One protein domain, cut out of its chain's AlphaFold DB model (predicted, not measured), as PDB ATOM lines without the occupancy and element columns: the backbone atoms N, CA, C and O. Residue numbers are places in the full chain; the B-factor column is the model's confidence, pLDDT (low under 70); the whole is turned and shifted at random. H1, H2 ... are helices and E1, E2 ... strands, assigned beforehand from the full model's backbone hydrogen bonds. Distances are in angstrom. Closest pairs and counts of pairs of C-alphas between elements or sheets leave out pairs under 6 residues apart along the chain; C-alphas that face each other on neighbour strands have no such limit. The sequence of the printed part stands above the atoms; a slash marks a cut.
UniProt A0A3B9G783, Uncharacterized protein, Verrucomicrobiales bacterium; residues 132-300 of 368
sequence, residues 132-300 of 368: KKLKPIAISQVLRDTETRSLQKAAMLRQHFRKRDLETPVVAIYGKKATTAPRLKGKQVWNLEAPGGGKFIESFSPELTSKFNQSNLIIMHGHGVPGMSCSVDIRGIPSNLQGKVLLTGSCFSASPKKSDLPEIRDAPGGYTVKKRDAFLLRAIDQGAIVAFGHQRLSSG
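What this domain is: This is residues 132 to 300 of the 368 residues of an uncharacterized protein of Verrucomicrobiales bacterium (UniProt A0A3B9G783). With little regular structure, a twisted parallel sheet, order E3 E2 E1 E4 E5 E6, has H1 over one face and H2 and H3 over the other. Of 169 printed residues, 67 are in three named helices and six named strands, class mixed. It is compact, radius of gyration of the C-alphas 15.1 A, spanning 47 by 38 by 28 A.

How they stand to each other: E1, residues 136 to 144, H1, 149 to 162, and E2, 170 to 177, form a strand-helix-strand unit, a helix between parallel neighbours, as do E5, 245 to 249, H3, 279 to 285, and E6, 290 to 294. E3, 189 to 193, H2, 206 to 214, and E4, 217 to 221, form a split one, E2 and E1 between; each crossover is right-handed. N 140 and O 171 are 2.8 A apart, within hydrogen-bond range, as is every helix O i to N i+4 pair.

Where its parts are: E1, 25.6 A long, begins at (77.048, -17.593, 87.491); E6 ends at (66.650, 0.591, 87.969).

The domain as a whole: The printed part has no cut; E5 to H3 is a long link; no printed residue is under 70 pLDDT.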
ATOM      1  N   LYS A 132      76.146 -24.765  79.077       89.38
ATOM      2  CA  LYS A 132      77.302 -25.529  79.607       89.38
ATOM      3  C   LYS A 132      78.523 -24.673  79.975       89.38
ATOM      4  O   LYS A 132      79.373 -25.110  80.741       89.38
ATOM      5  N   LYS A 133      78.647 -23.478  79.392       94.56
ATOM      6  CA  LYS A 133      79.749 -22.532  79.640       94.56
ATOM      7  C   LYS A 133      79.354 -21.432  80.621       94.56
ATOM      8  O   LYS A 133      80.174 -20.560  80.910       94.56
ATOM      9  N   LEU A 134      78.112 -21.430  81.103       96.69
ATOM     10  CA  LEU A 134      77.634 -20.423  82.032       96.69
ATOM     11  C   LEU A 134      78.340 -20.586  83.382       96.69
ATOM     12  O   LEU A 134      78.443 -21.682  83.924       96.69
ATOM     13  N   LYS A 135      78.834 -19.477  83.919       97.31
ATOM     14  CA  LYS A 135      79.540 -19.407  85.198       97.31
ATOM     15  C   LYS A 135      78.891 -18.294  86.021       97.31
ATOM     16  O   LYS A 135      79.361 -17.153  85.958       97.31
ATOM     17  N   PRO A 136      77.768 -18.583  86.704       97.75
ATOM     18  CA  PRO A 136      77.048 -17.593  87.491       97.75
ATOM     19  C   PRO A 136      77.749 -17.329  88.827       97.75
ATOM     20  O   PRO A 136      78.282 -18.242  89.448       97.75
ATOM     21  N   ILE A 137      77.684 -16.096  89.314       97.88
ATOM     22  CA  ILE A 137      78.022 -15.727  90.693       97.88
ATOM     23  C   ILE A 137      76.927 -14.822  91.251       97.88
ATOM     24  O   ILE A 137      76.458 -13.911  90.566       97.88
ATOM     25  N   ALA A 138      76.503 -15.081  92.489       97.88
ATOM     26  CA  ALA A 138      75.462 -14.310  93.157       97.88
ATOM     27  C   ALA A 138      76.033 -13.474  94.309       97.88
ATOM     28  O   ALA A 138      76.821 -13.972  95.111       97.88
ATOM     29  N   ILE A 139      75.592 -12.221  94.419       97.94
ATOM     30  CA  ILE A 139      75.843 -11.342  95.563       97.94
ATOM     31  C   ILE A 139      74.513 -11.069  96.258       97.94
ATOM     32  O   ILE A 139      73.550 -10.594  95.649       97.94
ATOM     33  N   SER A 140      74.471 -11.355  97.551       96.81
ATOM     34  CA  SER A 140      73.277 -11.258  98.378       96.81
ATOM     35  C   SER A 140      73.564 -10.396  99.593       96.81
ATOM     36  O   SER A 140      74.491 -10.674 100.344       96.81
ATOM     37  N   GLN A 141      72.752  -9.370  99.823       96.25
ATOM     38  CA  GLN A 141      72.925  -8.501 100.984       96.25
ATOM     39  C   GLN A 141      71.943  -8.852 102.107       96.25
ATOM     40  O   GLN A 141      70.745  -8.989 101.858       96.25
ATOM     41  N   VAL A 142      72.440  -8.930 103.341       95.88
ATOM     42  CA  VAL A 142      71.642  -9.080 104.567       95.88
ATOM     43  C   VAL A 142      71.993  -7.936 105.509       95.88
ATOM     44  O   VAL A 142      72.974  -8.000 106.244       95.88
ATOM     45  N   LEU A 143      71.239  -6.837 105.465       92.06
ATOM     46  CA  LEU A 143      71.614  -5.634 106.215       92.06
ATOM     47  C   LEU A 143      71.280  -5.726 107.711       92.06
ATOM     48  O   LEU A 143      71.967  -5.122 108.539       92.06
ATOM     49  N   ARG A 144      70.216  -6.464 108.040       92.81
ATOM     50  CA  ARG A 144      69.676  -6.656 109.391       92.81
ATOM     51  C   ARG A 144      69.235  -8.103 109.576       92.81
ATOM     52  O   ARG A 144      68.952  -8.784 108.590       92.81
ATOM     53  N   ASP A 145      69.084  -8.525 110.825       92.69
ATOM     54  CA  ASP A 145      68.634  -9.880 111.183       92.69
ATOM     55  C   ASP A 145      67.283 -10.271 110.569       92.69
ATOM     56  O   ASP A 145      67.051 -11.435 110.260       92.69
ATOM     57  N   THR A 146      66.413  -9.297 110.302       90.75
ATOM     58  CA  THR A 146      65.093  -9.516 109.695       90.75
ATOM     59  C   THR A 146      65.115  -9.644 108.166       90.75
ATOM     60  O   THR A 146      64.102  -9.988 107.557       90.75
ATOM     61  N   GLU A 147      66.252  -9.408 107.507       91.38
ATOM     62  CA  GLU A 147      66.361  -9.361 106.041       91.38
ATOM     63  C   GLU A 147      66.851 -10.683 105.418       91.38
ATOM     64  O   GLU A 147      67.495 -10.717 104.365       91.38
ATOM     65  N   THR A 148      66.502 -11.816 106.030       91.19
ATOM     66  CA  THR A 148      66.947 -13.161 105.607       91.19
ATOM     67  C   THR A 148      66.385 -13.618 104.259       91.19
ATOM     68  O   THR A 148      66.920 -14.549 103.653       91.19
ATOM     69  N   ARG A 149      65.364 -12.940 103.712       92.38
ATOM     70  CA  ARG A 149      64.818 -13.220 102.368       92.38
ATOM     71  C   ARG A 149      65.876 -13.124 101.266       92.38
ATOM     72  O   ARG A 149      65.750 -13.792 100.243       92.38
ATOM     73  N   SER A 150      66.927 -12.324 101.448       92.69
ATOM     74  CA  SER A 150      68.064 -12.315 100.519       92.69
ATOM     75  C   SER A 150      68.765 -13.673 100.461       92.69
ATOM     76  O   SER A 150      69.087 -14.146  99.378       92.69
ATOM     77  N   LEU A 151      68.922 -14.363 101.588       93.81
ATOM     78  CA  LEU A 151      69.547 -15.689 101.621       93.81
ATOM     79  C   LEU A 151      68.687 -16.745 100.920       93.81
ATOM     80  O   LEU A 151      69.213 -17.604 100.214       93.81
ATOM     81  N   GLN A 152      67.362 -16.639 101.045       93.56
ATOM     82  CA  GLN A 152      66.425 -17.504 100.324       93.56
ATOM     83  C   GLN A 152      66.558 -17.331  98.805       93.56
ATOM     84  O   GLN A 152      66.625 -18.320  98.082       93.56
ATOM     85  N   LYS A 153      66.684 -16.092  98.313       95.38
ATOM     86  CA  LYS A 153      66.911 -15.808  96.882       95.38
ATOM     87  C   LYS A 153      68.233 -16.400  96.386       95.38
ATOM     88  O   LYS A 153      68.268 -16.992  95.310       95.38
ATOM     89  N   ALA A 154      69.295 -16.324  97.189       94.88
ATOM     90  CA  ALA A 154      70.570 -16.968  96.877       94.88
ATOM     91  C   ALA A 154      70.422 -18.495  96.759       94.88
ATOM     92  O   ALA A 154      70.929 -19.107  95.818       94.88
ATOM     93  N   ALA A 155      69.683 -19.112  97.687       92.88
ATOM     94  CA  ALA A 155      69.382 -20.539  97.649       92.88
ATOM     95  C   ALA A 155      68.545 -20.921  96.415       92.88
ATOM     96  O   ALA A 155      68.857 -21.915  95.761       92.88
ATOM     97  N   MET A 156      67.551 -20.105  96.045       94.81
ATOM     98  CA  MET A 156      66.768 -20.286  94.818       94.81
ATOM     99  C   MET A 156      67.654 -20.255  93.568       94.81
ATOM    100  O   MET A 156      67.522 -21.130  92.717       94.81
ATOM    101  N   LEU A 157      68.588 -19.299  93.466       95.88
ATOM    102  CA  LEU A 157      69.537 -19.229  92.348       95.88
ATOM    103  C   LEU A 157      70.434 -20.469  92.292       95.88
ATOM    104  O   LEU A 157      70.553 -21.091  91.237       95.88
ATOM    105  N   ARG A 158      71.007 -20.887  93.430       94.69
ATOM    106  CA  ARG A 158      71.804 -22.123  93.498       94.69
ATOM    107  C   ARG A 158      70.992 -23.333  93.050       94.69
ATOM    108  O   ARG A 158      71.491 -24.146  92.283       94.69
ATOM    109  N   GLN A 159      69.747 -23.458  93.507       94.38
ATOM    110  CA  GLN A 159      68.872 -24.554  93.105       94.38
ATOM    111  C   GLN A 159      68.551 -24.499  91.607       94.38
ATOM    112  O   GLN A 159      68.569 -25.541  90.955       94.38
ATOM    113  N   HIS A 160      68.284 -23.311  91.057       94.50
ATOM    114  CA  HIS A 160      68.001 -23.114  89.637       94.50
ATOM    115  C   HIS A 160      69.153 -23.613  88.758       94.50
ATOM    116  O   HIS A 160      68.934 -24.426  87.864       94.50
ATOM    117  N   PHE A 161      70.380 -23.173  89.038       95.75
ATOM    118  CA  PHE A 161      71.557 -23.545  88.251       95.75
ATOM    119  C   PHE A 161      72.007 -24.992  88.500       95.75
ATOM    120  O   PHE A 161      72.391 -25.682  87.555       95.75
ATOM    121  N   ARG A 162      71.844 -25.511  89.726       94.50
ATOM    122  CA  ARG A 162      72.160 -26.913  90.053       94.50
ATOM    123  C   ARG A 162      71.294 -27.918  89.295       94.50
ATOM    124  O   ARG A 162      71.770 -29.007  89.016       94.50
ATOM    125  N   LYS A 163      70.053 -27.576  88.921       91.81
ATOM    126  CA  LYS A 163      69.199 -28.443  88.073       91.81
ATOM    127  C   LYS A 163      69.827 -28.778  86.713       91.81
ATOM    128  O   LYS A 163      69.280 -29.594  85.983       91.81
ATOM    129  N   ARG A 164      70.913 -28.099  86.350       88.62
ATOM    130  CA  ARG A 164      71.648 -28.260  85.099       88.62
ATOM    131  C   ARG A 164      73.162 -28.346  85.356       88.62
ATOM    132  O   ARG A 164      73.945 -27.866  84.544       88.62
ATOM    133  N   ASP A 165      73.544 -28.876  86.519       93.00
ATOM    134  CA  ASP A 165      74.929 -29.162  86.923       93.00
ATOM    135  C   ASP A 165      75.884 -27.959  86.932       93.00
ATOM    136  O   ASP A 165      77.099 -28.102  86.809       93.00
ATOM    137  N   LEU A 166      75.346 -26.751  87.121       94.62
ATOM    138  CA  LEU A 166      76.157 -25.550  87.275       94.62
ATOM    139  C   LEU A 166      76.351 -25.194  88.746       94.62
ATOM    140  O   LEU A 166      75.398 -25.072  89.523       94.62
ATOM    141  N   GLU A 167      77.604 -24.944  89.108       94.50
ATOM    142  CA  GLU A 167      77.939 -24.317  90.378       94.50
ATOM    143  C   GLU A 167      77.526 -22.842  90.371       94.50
ATOM    144  O   GLU A 167      77.561 -22.156  89.352       94.50
ATOM    145  N   THR A 168      77.136 -22.330  91.536       96.44
ATOM    146  CA  THR A 168      76.828 -20.907  91.719       96.44
ATOM    147  C   THR A 168      77.489 -20.424  93.002       96.44
ATOM    148  O   THR A 168      76.883 -20.537  94.073       96.44
ATOM    149  N   PRO A 169      78.743 -19.941  92.917       97.56
ATOM    150  CA  PRO A 169      79.374 -19.136  93.952       97.56
ATOM    151  C   PRO A 169      78.427 -18.085  94.542       97.56
ATOM    152  O   PRO A 169      77.735 -17.383  93.800       97.56
ATOM    153  N   VAL A 170      78.405 -17.967  95.874       97.81
ATOM    154  CA  VAL A 170      77.583 -16.974  96.585       97.81
ATOM    155  C   VAL A 170      78.442 -16.120  97.503       97.81
ATOM    156  O   VAL A 170      79.142 -16.631  98.375       97.81
ATOM    157  N   VAL A 171      78.321 -14.806  97.351       97.88
ATOM    158  CA  VAL A 171      78.864 -13.804  98.265       97.88
ATOM    159  C   VAL A 171      77.707 -13.236  99.076       97.88
ATOM    160  O   VAL A 171      76.880 -12.492  98.551       97.88
ATOM    161  N   ALA A 172      77.627 -13.587 100.354       97.56
ATOM    162  CA  ALA A 172      76.650 -13.023 101.276       97.56
ATOM    163  C   ALA A 172      77.308 -11.895 102.082       97.56
ATOM    164  O   ALA A 172      78.262 -12.140 102.816       97.56
ATOM    165  N   ILE A 173      76.821 -10.662 101.935       97.50
ATOM    166  CA  ILE A 173      77.381  -9.473 102.587       97.50
ATOM    167  C   ILE A 173      76.441  -9.016 103.701       97.50
ATOM    168  O   ILE A 173      75.290  -8.651 103.449       97.50
ATOM    169  N   TYR A 174      76.947  -9.020 104.930       97.06
ATOM    170  CA  TYR A 174      76.177  -8.764 106.141       97.06
ATOM    171  C   TYR A 174      76.425  -7.358 106.673       97.06
ATOM    172  O   TYR A 174      77.565  -6.910 106.791       97.06
ATOM    173  N   GLY A 175      75.353  -6.647 107.002       94.31
ATOM    174  CA  GLY A 175      75.434  -5.368 107.692       94.31
ATOM    175  C   GLY A 175      75.836  -5.524 109.156       94.31
ATOM    176  O   GLY A 175      75.646  -6.574 109.759       94.31
ATOM    177  N   LYS A 176      76.300  -4.435 109.778       91.56
ATOM    178  CA  LYS A 176      76.630  -4.421 111.217       91.56
ATOM    179  C   LYS A 176      75.431  -4.684 112.138       91.56
ATOM    180  O   LYS A 176      75.624  -5.030 113.293       91.56
ATOM    181  N   LYS A 177      74.203  -4.538 111.626       91.69
ATOM    182  CA  LYS A 177      72.950  -4.851 112.335       91.69
ATOM    183  C   LYS A 177      72.445  -6.279 112.065       91.69
ATOM    184  O   LYS A 177      71.327  -6.597 112.453       91.69
ATOM    185  N   ALA A 178      73.212  -7.096 111.343       93.69
ATOM    186  CA  ALA A 178      72.894  -8.488 111.038       93.69
ATOM    187  C   ALA A 178      73.711  -9.441 111.938       93.69
ATOM    188  O   ALA A 178      74.462 -10.287 111.445       93.69
ATOM    189  N   THR A 179      73.653  -9.224 113.255       92.44
ATOM    190  CA  THR A 179      74.479  -9.928 114.247       92.44
ATOM    191  C   THR A 179      74.019 -11.362 114.484       92.44
ATOM    192  O   THR A 179      74.858 -12.231 114.711       92.44
ATOM    193  N   THR A 180      72.714 -11.626 114.392       94.25
ATOM    194  CA  THR A 180      72.119 -12.959 114.594       94.25
ATOM    195  C   THR A 180      71.643 -13.611 113.293       94.25
ATOM    196  O   THR A 180      71.215 -14.765 113.289       94.25
ATOM    197  N   ALA A 181      71.756 -12.907 112.163       94.06
ATOM    198  CA  ALA A 181      71.396 -13.424 110.853       94.06
ATOM    199  C   ALA A 181      72.151 -14.726 110.518       94.06
ATOM    200  O   ALA A 181      73.375 -14.805 110.683       94.06
ATOM    201  N   PRO A 182      71.461 -15.739 109.960       93.31
ATOM    202  CA  PRO A 182      72.094 -17.000 109.614       93.31
ATOM    203  C   PRO A 182      73.173 -16.799 108.545       93.31
ATOM    204  O   PRO A 182      72.988 -16.076 107.560       93.31
ATOM    205  N   ARG A 183      74.309 -17.477 108.729       93.94
ATOM    206  CA  ARG A 183      75.413 -17.505 107.762       93.94
ATOM    207  C   ARG A 183      75.247 -18.682 106.810       93.94
ATOM    208  O   ARG A 183      74.911 -19.790 107.233       93.94
ATOM    209  N   LEU A 184      75.466 -18.445 105.518       89.69
ATOM    210  CA  LEU A 184      75.388 -19.512 104.525       89.69
ATOM    211  C   LEU A 184      76.552 -20.489 104.720       89.69
ATOM    212  O   LEU A 184      77.680 -20.077 104.991       89.69
ATOM    213  N   LYS A 185      76.278 -21.784 104.551       88.44
ATOM    214  CA  LYS A 185      77.275 -22.861 104.621       88.44
ATOM    215  C   LYS A 185      77.493 -23.494 103.244       88.44
ATOM    216  O   LYS A 185      76.630 -23.424 102.362       88.44
ATOM    217  N   GLY A 186      78.630 -24.164 103.085       87.38
ATOM    218  CA  GLY A 186      78.965 -24.975 101.913       87.38
ATOM    219  C   GLY A 186      80.131 -24.426 101.093       87.38
ATOM    220  O   GLY A 186      80.631 -23.333 101.341       87.38
ATOM    221  N   LYS A 187      80.565 -25.212 100.101       88.88
ATOM    222  CA  LYS A 187      81.645 -24.826  99.184       88.88
ATOM    223  C   LYS A 187      81.256 -23.580  98.382       88.88
ATOM    224  O   LYS A 187      80.094 -23.439  97.998       88.88
ATOM    225  N   GLN A 188      82.251 -22.736  98.098       91.88
ATOM    226  CA  GLN A 188      82.115 -21.512  97.294       91.88
ATOM    227  C   GLN A 188      81.060 -20.543  97.848       91.88
ATOM    228  O   GLN A 188      80.243 -19.978  97.119       91.88
ATOM    229  N   VAL A 189      81.079 -20.383  99.170       96.00
ATOM    230  CA  VAL A 189      80.286 -19.401  99.898       96.00
ATOM    231  C   VAL A 189      81.240 -18.497 100.664       96.00
ATOM    232  O   VAL A 189      82.028 -18.979 101.474       96.00
ATOM    233  N   TRP A 190      81.126 -17.190 100.448       97.31
ATOM    234  CA  TRP A 190      81.863 -16.174 101.195       97.31
ATOM    235  C   TRP A 190      80.866 -15.343 101.999       97.31
ATOM    236  O   TRP A 190      80.011 -14.670 101.428       97.31
ATOM    237  N   ASN A 191      80.967 -15.401 103.329       96.75
ATOM    238  CA  ASN A 191      80.201 -14.544 104.233       96.75
ATOM    239  C   ASN A 191      81.077 -13.337 104.595       96.75
ATOM    240  O   ASN A 191      81.989 -13.462 105.406       96.75
ATOM    241  N   LEU A 192      80.823 -12.190 103.972       97.06
ATOM    242  CA  LEU A 192      81.563 -10.948 104.199       97.06
ATOM    243  C   LEU A 192      80.792 -10.028 105.145       97.06
ATOM    244  O   LEU A 192      79.565 -10.086 105.224       97.06
ATOM    245  N   GLU A 193      81.495  -9.121 105.811       95.62
ATOM    246  CA  GLU A 193      80.871  -8.034 106.561       95.62
ATOM    247  C   GLU A 193      81.048  -6.706 105.841       95.62
ATOM    248  O   GLU A 193      82.150  -6.346 105.435       95.62
ATOM    249  N   ALA A 194      79.962  -5.948 105.713       93.00
ATOM    250  CA  ALA A 194      80.036  -4.576 105.250       93.00
ATOM    251  C   ALA A 194      80.832  -3.730 106.267       93.00
ATOM    252  O   ALA A 194      80.616  -3.878 107.475       93.00
ATOM    253  N   PRO A 195      81.683  -2.787 105.814       89.50
ATOM    254  CA  PRO A 195      82.513  -1.986 106.717       89.50
ATOM    255  C   PRO A 195      81.712  -1.164 107.743       89.50
ATOM    256  O   PRO A 195      82.181  -0.934 108.854       89.50
ATOM    257  N   GLY A 196      80.482  -0.761 107.405       84.19
ATOM    258  CA  GLY A 196      79.630   0.072 108.260       84.19
ATOM    259  C   GLY A 196      79.882   1.572 108.073       84.19
ATOM    260  O   GLY A 196      80.674   1.980 107.226       84.19
ATOM    261  N   GLY A 197      79.150   2.415 108.811       79.75
ATOM    262  CA  GLY A 197      79.341   3.876 108.785       79.75
ATOM    263  C   GLY A 197      79.149   4.538 107.411       79.75
ATOM    264  O   GLY A 197      79.798   5.535 107.116       79.75
ATOM    265  N   GLY A 198      78.317   3.960 106.537       81.50
ATOM    266  CA  GLY A 198      78.130   4.446 105.162       81.50
ATOM    267  C   GLY A 198      79.254   4.075 104.184       81.50
ATOM    268  O   GLY A 198      79.228   4.538 103.047       81.50
ATOM    269  N   LYS A 199      80.217   3.240 104.600       90.00
ATOM    270  CA  LYS A 199      81.244   2.645 103.735       90.00
ATOM    271  C   LYS A 199      80.796   1.277 103.208       90.00
ATOM    272  O   LYS A 199      80.011   0.566 103.845       90.00
ATOM    273  N   PHE A 200      81.329   0.905 102.050       95.12
ATOM    274  CA  PHE A 200      80.956  -0.290 101.291       95.12
ATOM    275  C   PHE A 200      82.200  -1.102 100.915       95.12
ATOM    276  O   PHE A 200      83.321  -0.637 101.098       95.12
ATOM    277  N   ILE A 201      82.010  -2.323 100.422       96.44
ATOM    278  CA  ILE A 201      83.110  -3.173  99.961       96.44
ATOM    279  C   ILE A 201      83.716  -2.561  98.696       96.44
ATOM    280  O   ILE A 201      83.036  -2.441  97.678       96.44
ATOM    281  N   GLU A 202      84.987  -2.172  98.771       96.06
ATOM    282  CA  GLU A 202      85.743  -1.572  97.658       96.06
ATOM    283  C   GLU A 202      86.703  -2.561  96.990       96.06
ATOM    284  O   GLU A 202      87.224  -2.285  95.916       96.06
ATOM    285  N   SER A 203      86.948  -3.713  97.612       94.50
ATOM    286  CA  SER A 203      87.785  -4.773  97.063       94.50
ATOM    287  C   SER A 203      87.379  -6.126  97.639       94.50
ATOM    288  O   SER A 203      86.831  -6.222  98.739       94.50
ATOM    289  N   PHE A 204      87.643  -7.180  96.875       95.31
ATOM    290  CA  PHE A 204      87.441  -8.559  97.296       95.31
ATOM    291  C   PHE A 204      88.791  -9.244  97.513       95.31
ATOM    292  O   PHE A 204      89.811  -8.811  96.977       95.31
ATOM    293  N   SER A 205      88.798 -10.347  98.267       95.00
ATOM    294  CA  SER A 205      89.995 -11.183  98.389       95.00
ATOM    295  C   SER A 205      90.473 -11.670  97.007       95.00
ATOM    296  O   SER A 205      89.665 -11.749  96.070       95.00
ATOM    297  N   PRO A 206      91.759 -12.037  96.844       95.00
ATOM    298  CA  PRO A 206      92.272 -12.554  95.572       95.00
ATOM    299  C   PRO A 206      91.491 -13.767  95.050       95.00
ATOM    300  O   PRO A 206      91.184 -13.848  93.861       95.00
ATOM    301  N   GLU A 207      91.096 -14.675  95.947       94.69
ATOM    302  CA  GLU A 207      90.278 -15.844  95.610       94.69
ATOM    303  C   GLU A 207      88.927 -15.433  95.008       94.69
ATOM    304  O   GLU A 207      88.547 -15.895  93.929       94.69
ATOM    305  N   LEU A 208      88.210 -14.522  95.670       94.69
ATOM    306  CA  LEU A 208      86.897 -14.086  95.213       94.69
ATOM    307  C   LEU A 208      86.997 -13.234  93.936       94.69
ATOM    308  O   LEU A 208      86.181 -13.377  93.026       94.69
ATOM    309  N   THR A 209      88.044 -12.418  93.815       95.12
ATOM    310  CA  THR A 209      88.365 -11.686  92.581       95.12
ATOM    311  C   THR A 209      88.575 -12.649  91.409       95.12
ATOM    312  O   THR A 209      88.018 -12.441  90.333       95.12
ATOM    313  N   SER A 210      89.298 -13.753  91.620       94.25
ATOM    314  CA  SER A 210      89.470 -14.805  90.610       94.25
ATOM    315  C   SER A 210      88.129 -15.423  90.192       94.25
ATOM    316  O   SER A 210      87.870 -15.596  88.999       94.25
ATOM    317  N   LYS A 211      87.215 -15.666  91.142       95.38
ATOM    318  CA  LYS A 211      85.861 -16.163  90.838       95.38
ATOM    319  C   LYS A 211      85.036 -15.173  90.014       95.38
ATOM    320  O   LYS A 211      84.386 -15.592  89.058       95.38
ATOM    321  N   PHE A 212      85.105 -13.875  90.311       95.62
ATOM    322  CA  PHE A 212      84.488 -12.847  89.464       95.62
ATOM    323  C   PHE A 212      85.118 -12.782  88.067       95.62
ATOM    324  O   PHE A 212      84.404 -12.661  87.073       95.62
ATOM    325  N   ASN A 213      86.437 -12.923  87.951       94.50
ATOM    326  CA  ASN A 213      87.113 -12.933  86.652       94.50
ATOM    327  C   ASN A 213      86.698 -14.139  85.799       94.50
ATOM    328  O   ASN A 213      86.512 -13.996  84.592       94.50
ATOM    329  N   GLN A 214      86.473 -15.299  86.419       94.75
ATOM    330  CA  GLN A 214      86.016 -16.515  85.741       94.75
ATOM    331  C   GLN A 214      84.522 -16.507  85.392       94.75
ATOM    332  O   GLN A 214      84.114 -17.266  84.511       94.75
ATOM    333  N   SER A 215      83.701 -15.706  86.076       96.81
ATOM    334  CA  SER A 215      82.255 -15.670  85.848       96.81
ATOM    335  C   SER A 215      81.897 -15.028  84.506       96.81
ATOM    336  O   SER A 215      82.680 -14.296  83.907       96.81
ATOM    337  N   ASN A 216      80.693 -15.279  84.012       97.12
ATOM    338  CA  ASN A 216      80.131 -14.544  82.871       97.12
ATOM    339  C   ASN A 216      78.718 -14.015  83.135       97.12
ATOM    340  O   ASN A 216      78.168 -13.276  82.322       97.12
ATOM    341  N   LEU A 217      78.175 -14.335  84.307       98.38
ATOM    342  CA  LEU A 217      76.902 -13.852  84.800       98.38
ATOM    343  C   LEU A 217      77.060 -13.458  86.272       98.38
ATOM    344  O   LEU A 217      77.390 -14.296  87.109       98.38
ATOM    345  N   ILE A 218      76.820 -12.188  86.583       98.31
ATOM    346  CA  ILE A 218      76.836 -11.649  87.944       98.31
ATOM    347  C   ILE A 218      75.409 -11.245  88.309       98.31
ATOM    348  O   ILE A 218      74.793 -10.435  87.621       98.31
ATOM    349  N   ILE A 219      74.882 -11.804  89.397       98.56
ATOM    350  CA  ILE A 219      73.517 -11.552  89.867       98.56
ATOM    351  C   ILE A 219      73.585 -10.921  91.251       98.56
ATOM    352  O   ILE A 219      74.057 -11.541  92.197       98.56
ATOM    353  N   MET A 220      73.088  -9.702  91.393       98.19
ATOM    354  CA  MET A 220      73.118  -8.953  92.645       98.19
ATOM    355  C   MET A 220      71.695  -8.691  93.128       98.19
ATOM    356  O   MET A 220      70.854  -8.232  92.357       98.19
ATOM    357  N   HIS A 221      71.403  -8.961  94.401       96.44
ATOM    358  CA  HIS A 221      70.113  -8.611  94.995       96.44
ATOM    359  C   HIS A 221      70.232  -8.160  96.458       96.44
ATOM    360  O   HIS A 221      70.830  -8.821  97.314       96.44
ATOM    361  N   GLY A 222      69.595  -7.031  96.754       95.19
ATOM    362  CA  GLY A 222      69.741  -6.322  98.018       95.19
ATOM    363  C   GLY A 222      69.333  -4.862  97.860       95.19
ATOM    364  O   GLY A 222      68.610  -4.504  96.931       95.19
ATOM    365  N   HIS A 223      69.813  -4.013  98.758       95.12
ATOM    366  CA  HIS A 223      69.622  -2.568  98.684       95.12
ATOM    367  C   HIS A 223      70.632  -1.920  97.741       95.12
ATOM    368  O   HIS A 223      71.653  -2.506  97.379       95.12
ATOM    369  N   GLY A 224      70.343  -0.684  97.350       95.44
ATOM    370  CA  GLY A 224      71.224   0.112  96.511       95.44
ATOM    371  C   GLY A 224      70.970   1.602  96.689       95.44
ATOM    372  O   GLY A 224      69.886   2.023  97.098       95.44
ATOM    373  N   VAL A 225      72.007   2.374  96.393       94.94
ATOM    374  CA  VAL A 225      72.009   3.834  96.243       94.94
ATOM    375  C   VAL A 225      72.939   4.160  95.069       94.94
ATOM    376  O   VAL A 225      73.709   3.285  94.668       94.94
ATOM    377  N   PRO A 226      72.934   5.381  94.507       95.19
ATOM    378  CA  PRO A 226      73.917   5.730  93.486       95.19
ATOM    379  C   PRO A 226      75.343   5.391  93.955       95.19
ATOM    380  O   PRO A 226      75.708   5.623  95.112       95.19
ATOM    381  N   GLY A 227      76.139   4.782  93.078       95.19
ATOM    382  CA  GLY A 227      77.489   4.311  93.387       95.19
ATOM    383  C   GLY A 227      77.598   3.064  94.278       95.19
ATOM    384  O   GLY A 227      78.713   2.729  94.676       95.19
ATOM    385  N   MET A 228      76.498   2.377  94.615       96.06
ATOM    386  CA  MET A 228      76.525   1.150  95.424       96.06
ATOM    387  C   MET A 228      75.385   0.186  95.082       96.06
ATOM    388  O   MET A 228      74.214   0.564  95.060       96.06
ATOM    389  N   SER A 229      75.710  -1.096  94.926       96.81
ATOM    390  CA  SER A 229      74.712  -2.169  94.877       96.81
ATOM    391  C   SER A 229      75.083  -3.274  95.856       96.81
ATOM    392  O   SER A 229      76.210  -3.761  95.862       96.81
ATOM    393  N   CYS A 230      74.134  -3.693  96.693       95.88
ATOM    394  CA  CYS A 230      74.270  -4.836  97.598       95.88
ATOM    395  C   CYS A 230      75.500  -4.759  98.525       95.88
ATOM    396  O   CYS A 230      76.191  -5.753  98.719       95.88
ATOM    397  N   SER A 231      75.779  -3.582  99.099       96.06
ATOM    398  CA  SER A 231      76.982  -3.274  99.899       96.06
ATOM    399  C   SER A 231      78.318  -3.303  99.142       96.06
ATOM    400  O   SER A 231      79.362  -3.193  99.784       96.06
ATOM    401  N   VAL A 232      78.308  -3.392  97.813       97.25
ATOM    402  CA  VAL A 232      79.499  -3.276  96.963       97.25
ATOM    403  C   VAL A 232      79.568  -1.860  96.406       97.25
ATOM    404  O   VAL A 232      78.623  -1.395  95.767       97.25
ATOM    405  N   ASP A 233      80.670  -1.163  96.673       97.06
ATOM    406  CA  ASP A 233      80.933   0.162  96.112       97.06
ATOM    407  C   ASP A 233      81.169   0.065  94.602       97.06
ATOM    408  O   ASP A 233      81.646  -0.952  94.104       97.06
ATOM    409  N   ILE A 234      80.947   1.153  93.870       94.69
ATOM    410  CA  ILE A 234      81.305   1.251  92.448       94.69
ATOM    411  C   ILE A 234      82.798   0.966  92.186       94.69
ATOM    412  O   ILE A 234      83.160   0.486  91.113       94.69
ATOM    413  N   ARG A 235      83.671   1.211  93.177       94.38
ATOM    414  CA  ARG A 235      85.098   0.843  93.137       94.38
ATOM    415  C   ARG A 235      85.352  -0.651  93.346       94.38
ATOM    416  O   ARG A 235      86.360  -1.150  92.865       94.38
ATOM    417  N   GLY A 236      84.433  -1.350  94.012       93.25
ATOM    418  CA  GLY A 236      84.484  -2.796  94.233       93.25
ATOM    419  C   GLY A 236      83.964  -3.629  93.063       93.25
ATOM    420  O   GLY A 236      84.044  -4.855  93.116       93.25
ATOM    421  N   ILE A 237      83.439  -3.002  92.005       89.75
ATOM    422  CA  ILE A 237      83.075  -3.718  90.780       89.75
ATOM    423  C   ILE A 237      84.356  -4.290  90.148       89.75
ATOM    424  O   ILE A 237      85.330  -3.541  89.998       89.75
ATOM    425  N   PRO A 238      84.380  -5.585  89.764       88.62
ATOM    426  CA  PRO A 238      85.541  -6.187  89.120       88.62
ATOM    427  C   PRO A 238      86.036  -5.338  87.947       88.62
ATOM    428  O   PRO A 238      85.262  -4.962  87.074       88.62
ATOM    429  N   SER A 239      87.336  -5.050  87.908       87.50
ATOM    430  CA  SER A 239      87.923  -4.154  86.900       87.50
ATOM    431  C   SER A 239      87.804  -4.676  85.467       87.50
ATOM    432  O   SER A 239      87.829  -3.879  84.531       87.50
ATOM    433  N   ASN A 240      87.654  -5.992  85.299       88.69
ATOM    434  CA  ASN A 240      87.417  -6.636  84.018       88.69
ATOM    435  C   ASN A 240      86.031  -7.292  83.990       88.69
ATOM    436  O   ASN A 240      85.837  -8.393  84.513       88.69
ATOM    437  N   LEU A 241      85.084  -6.632  83.325       95.94
ATOM    438  CA  LEU A 241      83.761  -7.180  83.035       95.94
ATOM    439  C   LEU A 241      83.571  -7.552  81.562       95.94
ATOM    440  O   LEU A 241      82.434  -7.758  81.148       95.94
ATOM    441  N   GLN A 242      84.651  -7.669  80.785       95.38
ATOM    442  CA  GLN A 242      84.590  -7.941  79.348       95.38
ATOM    443  C   GLN A 242      83.671  -9.128  79.026       95.38
ATOM    444  O   GLN A 242      83.874 -10.238  79.523       95.38
ATOM    445  N   GLY A 243      82.649  -8.885  78.202       94.75
ATOM    446  CA  GLY A 243      81.702  -9.918  77.770       94.75
ATOM    447  C   GLY A 243      80.736 -10.424  78.851       94.75
ATOM    448  O   GLY A 243      79.997 -11.376  78.602       94.75
ATOM    449  N   LYS A 244      80.731  -9.843  80.058       97.50
ATOM    450  CA  LYS A 244      79.898 -10.322  81.172       97.50
ATOM    451  C   LYS A 244      78.506  -9.699  81.157       97.50
ATOM    452  O   LYS A 244      78.310  -8.560  80.731       97.50
ATOM    453  N   VAL A 245      77.556 -10.450  81.705       98.50
ATOM    454  CA  VAL A 245      76.183 -10.011  81.970       98.50
ATOM    455  C   VAL A 245      76.041  -9.677  83.452       98.50
ATOM    456  O   VAL A 245      76.356 -10.505  84.310       98.50
ATOM    457  N   LEU A 246      75.541  -8.481  83.760       98.44
ATOM    458  CA  LEU A 246      75.285  -8.018  85.123       98.44
ATOM    459  C   LEU A 246      73.783  -7.806  85.344       98.44
ATOM    460  O   LEU A 246      73.146  -7.043  84.625       98.44
ATOM    461  N   LEU A 247      73.210  -8.411  86.383       98.50
ATOM    462  CA  LEU A 247      71.859  -8.085  86.840       98.50
ATOM    463  C   LEU A 247      71.894  -7.516  88.250       98.50
ATOM    464  O   LEU A 247      72.360  -8.175  89.175       98.50
ATOM    465  N   THR A 248      71.334  -6.321  88.424       97.38
ATOM    466  CA  THR A 248      71.225  -5.662  89.727       97.38
ATOM    467  C   THR A 248      69.762  -5.488  90.126       97.38
ATOM    468  O   THR A 248      68.994  -4.744  89.526       97.38
ATOM    469  N   GLY A 249      69.351  -6.209  91.165       95.88
ATOM    470  CA  GLY A 249      68.021  -6.137  91.761       95.88
ATOM    471  C   GLY A 249      68.019  -5.193  92.957       95.88
ATOM    472  O   GLY A 249      67.593  -5.606  94.036       95.88
ATOM    473  N   SER A 250      68.552  -3.984  92.778       95.75
ATOM    474  CA  SER A 250      68.749  -2.974  93.823       95.75
ATOM    475  C   SER A 250      68.307  -1.590  93.352       95.75
ATOM    476  O   SER A 250      68.405  -1.278  92.167       95.75
ATOM    477  N   CYS A 251      67.871  -0.734  94.277       96.88
ATOM    478  CA  CYS A 251      67.503   0.649  93.969       96.88
ATOM    479  C   CYS A 251      68.686   1.447  93.391       96.88
ATOM    480  O   CYS A 251      69.830   1.216  93.779       96.88
ATOM    481  N   PHE A 252      68.401   2.414  92.516       97.19
ATOM    482  CA  PHE A 252      69.341   3.410  91.980       97.19
ATOM    483  C   PHE A 252      70.586   2.858  91.274       97.19
ATOM    484  O   PHE A 252      71.536   3.599  91.024       97.19
ATOM    485  N   SER A 253      70.610   1.577  90.913       97.62
ATOM    486  CA  SER A 253      71.765   0.997  90.226       97.62
ATOM    487  C   SER A 253      71.986   1.607  88.838       97.62
ATOM    488  O   SER A 253      73.122   1.645  88.370       97.62
ATOM    489  N   ALA A 254      70.926   2.142  88.224       97.50
ATOM    490  CA  ALA A 254      70.935   2.854  86.949       97.50
ATOM    491  C   ALA A 254      70.603   4.352  87.107       97.50
ATOM    492  O   ALA A 254      70.042   4.941  86.190       97.50
ATOM    493  N   SER A 255      70.852   4.958  88.275       95.94
ATOM    494  CA  SER A 255      70.421   6.335  88.560       95.94
ATOM    495  C   SER A 255      70.915   7.344  87.517       95.94
ATOM    496  O   SER A 255      72.112   7.349  87.217       95.94
ATOM    497  N   PRO A 256      70.053   8.232  87.001       95.19
ATOM    498  CA  PRO A 256      70.470   9.197  86.001       95.19
ATOM    499  C   PRO A 256      71.366  10.285  86.608       95.19
ATOM    500  O   PRO A 256      71.289  10.601  87.798       95.19
ATOM    501  N   LYS A 257      72.219  10.896  85.777       92.62
ATOM    502  CA  LYS A 257      73.097  12.006  86.195       92.62
ATOM    503  C   LYS A 257      72.297  13.270  86.541       92.62
ATOM    504  O   LYS A 257      72.693  14.038  87.427       92.62
ATOM    505  N   LYS A 258      71.185  13.473  85.832       93.38
ATOM    506  CA  LYS A 258      70.186  14.519  86.057       93.38
ATOM    507  C   LYS A 258      68.824  13.852  86.239       93.38
ATOM    508  O   LYS A 258      68.461  13.005  85.437       93.38
ATOM    509  N   SER A 259      68.111  14.229  87.294       93.56
ATOM    510  CA  SER A 259      66.805  13.667  87.649       93.56
ATOM    511  C   SER A 259      65.706  14.643  87.249       93.56
ATOM    512  O   SER A 259      65.840  15.840  87.516       93.56
ATOM    513  N   ASP A 260      64.623  14.133  86.667       94.69
ATOM    514  CA  ASP A 260      63.400  14.921  86.438       94.69
ATOM    515  C   ASP A 260      62.530  14.989  87.708       94.69
ATOM    516  O   ASP A 260      61.594  15.781  87.813       94.69
ATOM    517  N   LEU A 261      62.859  14.167  88.707       94.06
ATOM    518  CA  LEU A 261      62.066  13.984  89.915       94.06
ATOM    519  C   LEU A 261      62.733  14.580  91.163       94.06
ATOM    520  O   LEU A 261      63.966  14.654  91.228       94.06
ATOM    521  N   PRO A 262      61.947  14.931  92.203       92.81
ATOM    522  CA  PRO A 262      62.475  15.441  93.464       92.81
ATOM    523  C   PRO A 262      63.475  14.490  94.116       92.81
ATOM    524  O   PRO A 262      63.299  13.267  94.084       92.81
ATOM    525  N   GLU A 263      64.483  15.048  94.781       90.62
ATOM    526  CA  GLU A 263      65.493  14.267  95.488       90.62
ATOM    527  C   GLU A 263      64.882  13.376  96.583       90.62
ATOM    528  O   GLU A 263      64.021  13.777  97.376       90.62
ATOM    529  N   ILE A 264      65.377  12.144  96.650       88.62
ATOM    530  CA  ILE A 264      65.116  11.212  97.744       88.62
ATOM    531  C   ILE A 264      66.354  11.245  98.627       88.62
ATOM    532  O   ILE A 264      67.432  10.953  98.132       88.62
ATOM    533  N   ARG A 265      66.210  11.597  99.909       87.50
ATOM    534  CA  ARG A 265      67.339  11.651 100.855       87.50
ATOM    535  C   ARG A 265      67.702  10.279 101.413       87.50
ATOM    536  O   ARG A 265      68.879  10.005 101.622       87.50
ATOM    537  N   ASP A 266      66.707   9.411 101.580       87.25
ATOM    538  CA  ASP A 266      66.858   8.109 102.223       87.25
ATOM    539  C   ASP A 266      66.339   6.987 101.325       87.25
ATOM    540  O   ASP A 266      65.202   7.015 100.844       87.25
ATOM    541  N   ALA A 267      67.176   5.976 101.119       84.56
ATOM    542  CA  ALA A 267      66.824   4.750 100.418       84.56
ATOM    543  C   ALA A 267      66.527   3.607 101.409       84.56
ATOM    544  O   ALA A 267      66.989   3.635 102.560       84.56
ATOM    545  N   PRO A 268      65.789   2.564 100.971       81.88
ATOM    546  CA  PRO A 268      65.623   1.335 101.740       81.88
ATOM    547  C   PRO A 268      66.950   0.806 102.299       81.88
ATOM    548  O   PRO A 268      68.009   0.951 101.690       81.88
ATOM    549  N   GLY A 269      66.886   0.246 103.507       78.06
ATOM    550  CA  GLY A 269      68.057  -0.138 104.295       78.06
ATOM    551  C   GLY A 269      68.566   0.956 105.248       78.06
ATOM    552  O   GLY A 269      69.235   0.648 106.235       78.06
ATOM    553  N   GLY A 270      68.150   2.212 105.060       81.12
ATOM    554  CA  GLY A 270      68.591   3.349 105.879       81.12
ATOM    555  C   GLY A 270      69.875   3.988 105.353       81.12
ATOM    556  O   GLY A 270      70.702   4.448 106.136       81.12
ATOM    557  N   TYR A 271      70.064   3.959 104.033       85.62
ATOM    558  CA  TYR A 271      71.187   4.607 103.369       85.62
ATOM    559  C   TYR A 271      70.817   6.020 102.940       85.62
ATOM    560  O   TYR A 271      69.775   6.223 102.317       85.62
ATOM    561  N   THR A 272      71.719   6.968 103.182       86.56
ATOM    562  CA  THR A 272      71.621   8.306 102.600       86.56
ATOM    563  C   THR A 272      71.958   8.247 101.116       86.56
ATOM    564  O   THR A 272      73.025   7.769 100.722       86.56
ATOM    565  N   VAL A 273      71.060   8.763 100.289       86.31
ATOM    566  CA  VAL A 273      71.281   8.922  98.855       86.31
ATOM    567  C   VAL A 273      72.204  10.117  98.646       86.31
ATOM    568  O   VAL A 273      71.929  11.227  99.096       86.31
ATOM    569  N   LYS A 274      73.318   9.881  97.956       87.94
ATOM    570  CA  LYS A 274      74.267  10.918  97.544       87.94
ATOM    571  C   LYS A 274      74.438  10.850  96.039       87.94
ATOM    572  O   LYS A 274      74.380   9.763  95.467       87.94
ATOM    573  N   LYS A 275      74.694  11.995  95.408       88.25
ATOM    574  CA  LYS A 275      75.020  12.037  93.984       88.25
ATOM    575  C   LYS A 275      76.355  11.329  93.754       88.25
ATOM    576  O   LYS A 275      77.385  11.750  94.277       88.25
ATOM    577  N   ARG A 276      76.308  10.228  93.013       92.06
ATOM    578  CA  ARG A 276      77.441   9.395  92.599       92.06
ATOM    579  C   ARG A 276      77.095   8.795  91.241       92.06
ATOM    580  O   ARG A 276      75.916   8.734  90.892       92.06
ATOM    581  N   ASP A 277      78.099   8.329  90.513       91.94
ATOM    582  CA  ASP A 277      77.870   7.658  89.235       91.94
ATOM    583  C   ASP A 277      77.007   6.403  89.410       91.94
ATOM    584  O   ASP A 277      77.042   5.725  90.446       91.94
ATOM    585  N   ALA A 278      76.216   6.087  88.385       95.12
ATOM    586  CA  ALA A 278      75.404   4.882  88.379       95.12
ATOM    587  C   ALA A 278      76.297   3.637  88.408       95.12
ATOM    588  O   ALA A 278      77.260   3.522  87.647       95.12
ATOM    589  N   PHE A 279      75.928   2.665  89.239       97.44
ATOM    590  CA  PHE A 279      76.645   1.394  89.341       97.44
ATOM    591  C   PHE A 279      76.708   0.668  87.985       97.44
ATOM    592  O   PHE A 279      77.740   0.113  87.616       97.44
ATOM    593  N   LEU A 280      75.615   0.725  87.216       97.44
ATOM    594  CA  LEU A 280      75.525   0.135  85.882       97.44
ATOM    595  C   LEU A 280      76.474   0.777  84.871       97.44
ATOM    596  O   LEU A 280      77.114   0.049  84.120       97.44
ATOM    597  N   LEU A 281      76.592   2.109  84.856       96.62
ATOM    598  CA  LEU A 281      77.472   2.796  83.904       96.62
ATOM    599  C   LEU A 281      78.925   2.382  84.111       96.62
ATOM    600  O   LEU A 281      79.608   2.040  83.151       96.62
ATOM    601  N   ARG A 282      79.367   2.276  85.372       96.88
ATOM    602  CA  ARG A 282      80.704   1.751  85.661       96.88
ATOM    603  C   ARG A 282      80.891   0.325  85.157       96.88
ATOM    604  O   ARG A 282      81.959   0.010  84.641       96.88
ATOM    605  N   ALA A 283      79.882  -0.529  85.314       97.56
ATOM    606  CA  ALA A 283      79.973  -1.903  84.843       97.56
ATOM    607  C   ALA A 283      80.131  -1.977  83.314       97.56
ATOM    608  O   ALA A 283      80.957  -2.743  82.815       97.56
ATOM    609  N   ILE A 284      79.389  -1.143  82.580       98.06
ATOM    610  CA  ILE A 284      79.508  -1.007  81.122       98.06
ATOM    611  C   ILE A 284      80.897  -0.490  80.736       98.06
ATOM    612  O   ILE A 284      81.566  -1.103  79.906       98.06
ATOM    613  N   ASP A 285      81.393   0.556  81.403       97.00
ATOM    614  CA  ASP A 285      82.735   1.094  81.152       97.00
ATOM    615  C   ASP A 285      83.844   0.051  81.399       97.00
ATOM    616  O   ASP A 285      84.878   0.044  80.725       97.00
ATOM    617  N   GLN A 286      83.626  -0.870  82.344       96.56
ATOM    618  CA  GLN A 286      84.525  -1.990  82.642       96.56
ATOM    619  C   GLN A 286      84.354  -3.192  81.695       96.56
ATOM    620  O   GLN A 286      85.121  -4.153  81.774       96.56
ATOM    621  N   GLY A 287      83.418  -3.126  80.746       97.19
ATOM    622  CA  GLY A 287      83.266  -4.087  79.656       97.19
ATOM    623  C   GLY A 287      82.053  -5.008  79.750       97.19
ATOM    624  O   GLY A 287      81.961  -5.916  78.928       97.19
ATOM    625  N   ALA A 288      81.127  -4.807  80.692       98.06
ATOM    626  CA  ALA A 288      79.873  -5.557  80.669       98.06
ATOM    627  C   ALA A 288      79.141  -5.308  79.339       98.06
ATOM    628  O   ALA A 288      79.052  -4.171  78.878       98.06
ATOM    629  N   ILE A 289      78.627  -6.372  78.722       97.81
ATOM    630  CA  ILE A 289      77.903  -6.288  77.439       97.81
ATOM    631  C   ILE A 289      76.407  -6.073  77.634       97.81
ATOM    632  O   ILE A 289      75.726  -5.580  76.741       97.81
ATOM    633  N   VAL A 290      75.896  -6.466  78.802       98.44
ATOM    634  CA  VAL A 290      74.505  -6.275  79.198       98.44
ATOM    635  C   VAL A 290      74.453  -5.994  80.690       98.44
ATOM    636  O   VAL A 290      75.047  -6.734  81.483       98.44
ATOM    637  N   ALA A 291      73.717  -4.957  81.081       98.56
ATOM    638  CA  ALA A 291      73.507  -4.614  82.476       98.56
ATOM    639  C   ALA A 291      72.037  -4.259  82.763       98.56
ATOM    640  O   ALA A 291      71.469  -3.374  82.129       98.56
ATOM    641  N   PHE A 292      71.423  -4.939  83.734       98.75
ATOM    642  CA  PHE A 292      70.048  -4.695  84.188       98.75
ATOM    643  C   PHE A 292      70.027  -3.962  85.529       98.75
ATOM    644  O   PHE A 292      70.757  -4.328  86.460       98.75
ATOM    645  N   GLY A 293      69.165  -2.958  85.649       98.31
ATOM    646  CA  GLY A 293      69.035  -2.153  86.854       98.31
ATOM    647  C   GLY A 293      67.788  -1.284  86.871       98.31
ATOM    648  O   GLY A 293      66.833  -1.510  86.130       98.31
ATOM    649  N   HIS A 294      67.791  -0.293  87.756       98.38
ATOM    650  CA  HIS A 294      66.650   0.591  87.969       98.38
ATOM    651  C   HIS A 294      67.115   2.017  88.277       98.38
ATOM    652  O   HIS A 294      68.062   2.199  89.049       98.38
ATOM    653  N   GLN A 295      66.455   3.029  87.707       97.50
ATOM    654  CA  GLN A 295      66.853   4.434  87.901       97.50
ATOM    655  C   GLN A 295      66.582   4.922  89.333       97.50
ATOM    656  O   GLN A 295      67.342   5.725  89.871       97.50
ATOM    657  N   ARG A 296      65.531   4.400  89.986       95.50
ATOM    658  CA  ARG A 296      65.094   4.809  91.340       95.50
ATOM    659  C   ARG A 296      64.808   3.636  92.279       95.50
ATOM    660  O   ARG A 296      65.614   2.711  92.350       95.50
ATOM    661  N   LEU A 297      63.676   3.620  92.983       94.56
ATOM    662  CA  LEU A 297      63.327   2.558  93.930       94.56
ATOM    663  C   LEU A 297      62.894   1.283  93.199       94.56
ATOM    664  O   LEU A 297      61.903   1.295  92.481       94.56
ATOM    665  N   SER A 298      63.615   0.185  93.407       93.62
ATOM    666  CA  SER A 298      63.370  -1.090  92.730       93.62
ATOM    667  C   SER A 298      62.575  -2.062  93.607       93.62
ATOM    668  O   SER A 298      62.786  -2.136  94.817       93.62
ATOM    669  N   SER A 299      61.734  -2.885  92.978       93.38
ATOM    670  CA  SER A 299      61.140  -4.082  93.599       93.38
ATOM    671  C   SER A 299      62.172  -5.202  93.802       93.38
ATOM    672  O   SER A 299      61.940  -6.142  94.564       93.38
ATOM    673  N   GLY A 300      63.324  -5.110  93.131       93.62
ATOM    674  CA  GLY A 300      64.462  -6.007  93.255       93.62
ATOM    675  C   GLY A 300      64.255  -7.359  92.573       93.62
ATOM    676  O   GLY A 300      63.866  -7.452  91.409       93.62
TER     677      GLY A 300